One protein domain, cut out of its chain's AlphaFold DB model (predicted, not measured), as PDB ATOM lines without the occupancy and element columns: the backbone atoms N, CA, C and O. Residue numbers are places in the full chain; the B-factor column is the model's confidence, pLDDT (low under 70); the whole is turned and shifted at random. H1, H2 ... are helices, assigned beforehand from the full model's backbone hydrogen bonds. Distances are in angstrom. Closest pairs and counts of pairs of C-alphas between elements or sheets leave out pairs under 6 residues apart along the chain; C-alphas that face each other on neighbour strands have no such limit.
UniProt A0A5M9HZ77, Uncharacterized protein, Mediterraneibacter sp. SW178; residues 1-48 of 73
ATOM      1  N   MET A   1      51.029 -15.704 -33.230       72.56
ATOM      2  CA  MET A   1      51.045 -14.364 -32.607       72.56
ATOM      3  C   MET A   1      50.616 -13.353 -33.650       72.56
ATOM      4  O   MET A   1      51.227 -13.330 -34.717       72.56
ATOM      5  N   SER A   2      49.562 -12.584 -33.385       95.31
ATOM      6  CA  SER A   2      49.103 -11.546 -34.312       95.31
ATOM      7  C   SER A   2      50.031 -10.326 -34.272       95.31
ATOM      8  O   SER A   2      50.806 -10.153 -33.329       95.31
ATOM      9  N   ASN A   3      49.951  -9.450 -35.276       94.25
ATOM     10  CA  ASN A   3      50.678  -8.175 -35.248       94.25
ATOM     11  C   ASN A   3      50.253  -7.299 -34.058       94.25
ATOM     12  O   ASN A   3      51.084  -6.598 -33.491       94.25
ATOM     13  N   ARG A   4      48.988  -7.405 -33.625       92.56
ATOM     14  CA  ARG A   4      48.477  -6.723 -32.429       92.56
ATOM     15  C   ARG A   4      49.169  -7.215 -31.156       92.56
ATOM     16  O   ARG A   4      49.542  -6.399 -30.321       92.56
ATOM     17  N   ASP A   5      49.376  -8.524 -31.026       95.81
ATOM     18  CA  ASP A   5      50.053  -9.104 -29.857       95.81
ATOM     19  C   ASP A   5      51.526  -8.690 -29.802       95.81
ATOM     20  O   ASP A   5      52.029  -8.320 -28.745       95.81
ATOM     21  N   LYS A   6      52.201  -8.672 -30.960       93.88
ATOM     22  CA  LYS A   6      53.582  -8.181 -31.071       93.88
ATOM     23  C   LYS A   6      53.693  -6.702 -30.693       93.88
ATOM     24  O   LYS A   6      54.624  -6.331 -29.988       93.88
ATOM     25  N   ALA A   7      52.749  -5.867 -31.134       93.38
ATOM     26  CA  ALA A   7      52.737  -4.441 -30.809       93.38
ATOM     27  C   ALA A   7      52.591  -4.200 -29.300       93.38
ATOM     28  O   ALA A   7      53.365  -3.432 -28.739       93.38
ATOM     29  N   LYS A   8      51.669  -4.909 -28.631       94.25
ATOM     30  CA  LYS A   8      51.514  -4.844 -27.167       94.25
ATOM     31  C   LYS A   8      52.807  -5.210 -26.443       94.25
ATOM     32  O   LYS A   8      53.267  -4.451 -25.604       94.25
ATOM     33  N   GLN A   9      53.436  -6.313 -26.849       95.56
ATOM     34  CA  GLN A   9      54.681  -6.764 -26.235       95.56
ATOM     35  C   GLN A   9      55.821  -5.745 -26.396       95.56
ATOM     36  O   GLN A   9      56.637  -5.597 -25.496       95.56
ATOM     37  N   ILE A  10      55.882  -5.032 -27.525       94.12
ATOM     38  CA  ILE A  10      56.857  -3.951 -27.720       94.12
ATOM     39  C   ILE A  10      56.538  -2.777 -26.789       94.12
ATOM     40  O   ILE A  10      57.447  -2.296 -26.116       94.12
ATOM     41  N   LEU A  11      55.275  -2.343 -26.719       94.50
ATOM     42  CA  LEU A  11      54.851  -1.232 -25.859       94.50
ATOM     43  C   LEU A  11      55.188  -1.492 -24.386       94.50
ATOM     44  O   LEU A  11      55.778  -0.627 -23.750       94.50
ATOM     45  N   ASP A  12      54.938  -2.702 -23.884       95.06
ATOM     46  CA  ASP A  12      55.210  -3.073 -22.487       95.06
ATOM     47  C   ASP A  12      56.707  -2.991 -22.105       95.06
ATOM     48  O   ASP A  12      57.049  -2.964 -20.925       95.06
ATOM     49  N   THR A  13      57.619  -2.966 -23.086       95.56
ATOM     50  CA  THR A  13      59.079  -2.898 -22.853       95.56
ATOM     51  C   THR A  13      59.660  -1.489 -22.933       95.56
ATOM     52  O   THR A  13      60.851  -1.296 -22.671       95.56
ATOM     53  N   LEU A  14      58.861  -0.498 -23.335       95.00
ATOM     54  CA  LEU A  14      59.338   0.860 -23.556       95.00
ATOM     55  C   LEU A  14      59.211   1.721 -22.292       95.00
ATOM     56  O   LEU A  14      58.271   1.563 -21.524       95.00
ATOM     57  N   PRO A  15      60.135   2.675 -22.087       93.31
ATOM     58  CA  PRO A  15      60.010   3.664 -21.023       93.31
ATOM     59  C   PRO A  15      58.908   4.694 -21.330       93.31
ATOM     60  O   PRO A  15      58.705   5.052 -22.494       93.31
ATOM     61  N   ASP A  16      58.287   5.244 -20.282       90.12
ATOM     62  CA  ASP A  16      57.114   6.137 -20.354       90.12
ATOM     63  C   ASP A  16      57.269   7.301 -21.348       90.12
ATOM     64  O   ASP A  16      56.407   7.523 -22.192       90.12
ATOM     65  N   TYR A  17      58.425   7.974 -21.373       84.19
ATOM     66  CA  TYR A  17      58.662   9.105 -22.289       84.19
ATOM     67  C   TYR A  17      58.609   8.735 -23.789       84.19
ATOM     68  O   TYR A  17      58.527   9.615 -24.651       84.19
ATOM     69  N   LYS A  18      58.733   7.445 -24.134       88.12
ATOM     70  CA  LYS A  18      58.517   6.941 -25.500       88.12
ATOM     71  C   LYS A  18      57.060   6.557 -25.727       88.12
ATOM     72  O   LYS A  18      56.588   6.725 -26.848       88.12
ATOM     73  N   ILE A  19      56.369   6.082 -24.691       93.38
ATOM     74  CA  ILE A  19      54.937   5.782 -24.738       93.38
ATOM     75  C   ILE A  19      54.140   7.045 -25.051       93.38
ATOM     76  O   ILE A  19      53.315   6.992 -25.954       93.38
ATOM     77  N   ASP A  20      54.461   8.187 -24.436       82.56
ATOM     78  CA  ASP A  20      53.771   9.460 -24.710       82.56
ATOM     79  C   ASP A  20      53.829   9.852 -26.195       82.56
ATOM     80  O   ASP A  20      52.835  10.252 -26.800       82.56
ATOM     81  N   LYS A  21      54.996   9.676 -26.826       82.38
ATOM     82  CA  LYS A  21      55.184   9.967 -28.256       82.38
ATOM     83  C   LYS A  21      54.431   8.986 -29.147       82.38
ATOM     84  O   LYS A  21      53.901   9.380 -30.182       82.38
ATOM     85  N   ILE A  22      54.406   7.710 -28.768       90.69
ATOM     86  CA  ILE A  22      53.676   6.681 -29.511       90.69
ATOM     87  C   ILE A  22      52.170   6.903 -29.379       90.69
ATOM     88  O   ILE A  22      51.459   6.769 -30.368       90.69
ATOM     89  N   LEU A  23      51.694   7.286 -28.194       86.94
ATOM     90  CA  LEU A  23      50.301   7.628 -27.955       86.94
ATOM     91  C   LEU A  23      49.871   8.797 -28.840       86.94
ATOM     92  O   LEU A  23      48.850   8.678 -29.504       86.94
ATOM     93  N   LEU A  24      50.680   9.857 -28.935       79.06
ATOM     94  CA  LEU A  24      50.402  10.991 -29.819       79.06
ATOM     95  C   LEU A  24      50.269  10.566 -31.292       79.06
ATOM     96  O   LEU A  24      49.362  11.010 -31.986       79.06
ATOM     97  N   ILE A  25      51.141   9.671 -31.767       82.38
ATOM     98  CA  ILE A  25      51.077   9.142 -33.140       82.38
ATOM     99  C   ILE A  25      49.832   8.273 -33.335       82.38
ATOM    100  O   ILE A  25      49.162   8.384 -34.352       82.38
ATOM    101  N   LEU A  26      49.511   7.401 -32.376       84.50
ATOM    102  CA  LEU A  26      48.329   6.540 -32.447       84.50
ATOM    103  C   LEU A  26      47.031   7.343 -32.380       84.50
ATOM    104  O   LEU A  26      46.081   6.983 -33.063       84.50
ATOM    105  N   GLN A  27      47.008   8.419 -31.594       77.62
ATOM    106  CA  GLN A  27      45.923   9.395 -31.581       77.62
ATOM    107  C   GLN A  27      45.824  10.087 -32.940       77.62
ATOM    108  O   GLN A  27      44.741  10.112 -33.494       77.62
ATOM    109  N   GLY A  28      46.944  10.516 -33.533       72.38
ATOM    110  CA  GLY A  28      46.989  11.031 -34.909       72.38
ATOM    111  C   GLY A  28      46.480  10.051 -35.971       72.38
ATOM    112  O   GLY A  28      45.842  10.466 -36.917       72.38
ATOM    113  N   ILE A  29      46.723   8.748 -35.808       77.75
ATOM    114  CA  ILE A  29      46.211   7.696 -36.709       77.75
ATOM    115  C   ILE A  29      44.727   7.384 -36.437       77.75
ATOM    116  O   ILE A  29      44.024   6.909 -37.324       77.75
ATOM    117  N   GLN A  30      44.266   7.567 -35.196       70.31
ATOM    118  CA  GLN A  30      42.856   7.426 -34.813       70.31
ATOM    119  C   GLN A  30      42.006   8.622 -35.226       70.31
ATOM    120  O   GLN A  30      40.790   8.471 -35.324       70.31
ATOM    121  N   ILE A  31      42.630   9.782 -35.408       62.91
ATOM    122  CA  ILE A  31      42.021  10.930 -36.055       62.91
ATOM    123  C   ILE A  31      41.876  10.532 -37.526       62.91
ATOM    124  O   ILE A  31      42.829  10.524 -38.294       62.91
ATOM    125  N   ASP A  32      40.690  10.034 -37.848       62.94
ATOM    126  CA  ASP A  32      40.220   9.871 -39.214       62.94
ATOM    127  C   ASP A  32      40.032  11.283 -39.780       62.94
ATOM    128  O   ASP A  32      39.314  12.072 -39.159       62.94
ATOM    129  N   ASP A  33      40.699  11.614 -40.889       61.75
ATOM    130  CA  ASP A  33      40.647  12.950 -41.507       61.75
ATOM    131  C   ASP A  33      39.180  13.399 -41.718       61.75
ATOM    132  O   ASP A  33      38.849  14.566 -41.524       61.75
ATOM    133  N   GLU A  34      38.265  12.460 -42.006       64.94
ATOM    134  CA  GLU A  34      36.826  12.745 -42.142       64.94
ATOM    135  C   GLU A  34      36.169  13.148 -40.808       64.94
ATOM    136  O   GLU A  34      35.344  14.060 -40.762       64.94
ATOM    137  N   ILE A  35      36.552  12.507 -39.699       69.62
ATOM    138  CA  ILE A  35      36.043  12.843 -38.361       69.62
ATOM    139  C   ILE A  35      36.632  14.180 -37.885       69.62
ATOM    140  O   ILE A  35      35.948  14.927 -37.183       69.62
ATOM    141  N   GLU A  36      37.882  14.495 -38.241       74.69
ATOM    142  CA  GLU A  36      38.487  15.799 -37.940       74.69
ATOM    143  C   GLU A  36      37.732  16.933 -38.635       74.69
ATOM    144  O   GLU A  36      37.360  17.901 -37.966       74.69
ATOM    145  N   ASP A  37      37.446  16.787 -39.930       76.31
ATOM    146  CA  ASP A  37      36.707  17.780 -40.712       76.31
ATOM    147  C   ASP A  37      35.287  17.992 -40.165       76.31
ATOM    148  O   ASP A  37      34.861  19.138 -39.979       76.31
ATOM    149  N   ASP A  38      34.577  16.910 -39.829       84.06
ATOM    150  CA  ASP A  38      33.233  16.975 -39.244       84.06
ATOM    151  C   ASP A  38      33.242  17.698 -37.888       84.06
ATOM    152  O   ASP A  38      32.480  18.648 -37.672       84.06
ATOM    153  N   ILE A  39      34.143  17.306 -36.981       84.56
ATOM    154  CA  ILE A  39      34.278  17.930 -35.656       84.56
ATOM    155  C   ILE A  39      34.705  19.395 -35.792       84.56
ATOM    156  O   ILE A  39      34.235  20.260 -35.043       84.56
ATOM    157  N   PHE A  40      35.609  19.706 -36.718       83.88
ATOM    158  CA  PHE A  40      36.062  21.068 -36.965       83.88
ATOM    159  C   PHE A  40      34.912  21.954 -37.463       83.88
ATOM    160  O   PHE A  40      34.684  23.032 -36.901       83.88
ATOM    161  N   CYS A  41      34.142  21.488 -38.451       90.19
ATOM    162  CA  CYS A  41      32.997  22.210 -39.006       90.19
ATOM    163  C   CYS A  41      31.862  22.394 -37.985       90.19
ATOM    164  O   CYS A  41      31.270  23.478 -37.906       90.19
ATOM    165  N   GLU A  42      31.584  21.375 -37.164       92.31
ATOM    166  CA  GLU A  42      30.596  21.460 -36.084       92.31
ATOM    167  C   GLU A  42      31.007  22.523 -35.057       92.31
ATOM    168  O   GLU A  42      30.223  23.414 -34.720       92.31
ATOM    169  N   ASN A  43      32.272  22.511 -34.628       90.75
ATOM    170  CA  ASN A  43      32.802  23.509 -33.701       90.75
ATOM    171  C   ASN A  43      32.781  24.931 -34.279       90.75
ATOM    172  O   ASN A  43      32.520  25.882 -33.538       90.75
ATOM    173  N   LEU A  44      33.066  25.100 -35.573       94.12
ATOM    174  CA  LEU A  44      32.997  26.402 -36.240       94.12
ATOM    175  C   LEU A  44      31.562  26.951 -36.225       94.12
ATOM    176  O   LEU A  44      31.347  28.113 -35.875       94.12
ATOM    177  N   THR A  45      30.583  26.093 -36.519       94.50
ATOM    178  CA  THR A  45      29.153  26.437 -36.502       94.50
ATOM    179  C   THR A  45      28.681  26.795 -35.096       94.50
ATOM    180  O   THR A  45      28.061  27.839 -34.896       94.50
ATOM    181  N   GLU A  46      29.012  25.979 -34.095       95.69
ATOM    182  CA  GLU A  46      28.656  26.245 -32.699       95.69
ATOM    183  C   GLU A  46      29.237  27.571 -32.195       95.69
ATOM    184  O   GLU A  46      28.555  28.314 -31.490       95.69
ATOM    185  N   ARG A  47      30.478  27.906 -32.575       95.06
ATOM    186  CA  ARG A  47      31.084  29.205 -32.242       95.06
ATOM    187  C   ARG A  47      30.295  30.361 -32.849       95.06
ATOM    188  O   ARG A  47      29.970  31.290 -32.120       95.06
ATOM    189  N   TYR A  48      29.937  30.271 -34.129       93.75
ATOM    190  CA  TYR A  48      29.120  31.284 -34.805       93.75
ATOM    191  C   TYR A  48      27.730  31.447 -34.162       93.75
ATOM    192  O   TYR A  48      27.246  32.560 -33.959       93.75
TER     193      TYR A  48
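This is residues 1 to 48 of the 73 residues of an uncharacterized protein of Mediterraneibacter sp. SW178 (UniProt A0A5M9HZ77). Three helices follow one another as an open zigzag with no core: H1 and H2 make a V with its corner at residues 12 to 15, and H3 turns off at a second corner, at residues 31 and 32, and runs away from both. No two of the helices touch, and H2 and H3 make most of the length while H1 folds back at one end. The printed part has 48 residues with three named helices in the order H1, H2, H3 and no named strand, and its class is all helix. The whole is extended, with a radius of gyration of the C-alphas of 16.1 A, and flat, with spans of 48 by 25 by 10 A.

The printed part begins at Met 1, the chain's first residue, with its C-alpha at (51.045, -14.364, -32.607). H1 holds residues 3 to 11, from C-alpha 3 at (50.678, -8.175, -35.248), and measures 12.4 A from first to last C-alpha. Residues 12 to 15 lead to H2, residues 16 to 30, which measures 20.3 A and begins at C-alpha 16 at (57.114, 6.137, -20.354). After residues 31 and 32 comes H3, residues 33 to 48, the longest helix by residues, at 22.7 A. It ends at C-alpha 48 at (29.120, 31.284, -34.805).

H1 and H2 are close but not clearly touching, with 1 pair of C-alphas within 8 A. That closest pair is Leu 11 and Ile 19, whose C-alphas are 7.1 A apart. The two helices run opposite ways at a shallow tilt of 34 degrees, only just short of steep, and their centres are 14.2 A apart. H2 and H3 are apart, though they follow each other in the chain, with no C-alpha of the one within 8 A of the other. H1 and H3 are apart as well. In H1 and H3 every O i to N i+4 pair is within hydrogen-bond range, and in H2 10 of 11 such pairs are.

The two C-alphas farthest apart are those of Met 1 and Tyr 48, at 50.7 A, and these are also the first and last printed residues. Residues 1 to 10, of which 3 to 10 belong to H1, stand free. Residues 12 to 18, of which 16 to 18 belong to H2, stand free too, and so do residues 23 to 48, of which 23 to 30 belong to H2 and 33 to 48 to H3. The links from H1 to H2 and from H2 to H3 are both tight, with 4 and 2 residues. The printed part has no cut. The mean pLDDT of the printed part is 85.6, and the model's confidence is low, under 70, at residues 31 to 35, of which 33 to 35 belong to H3.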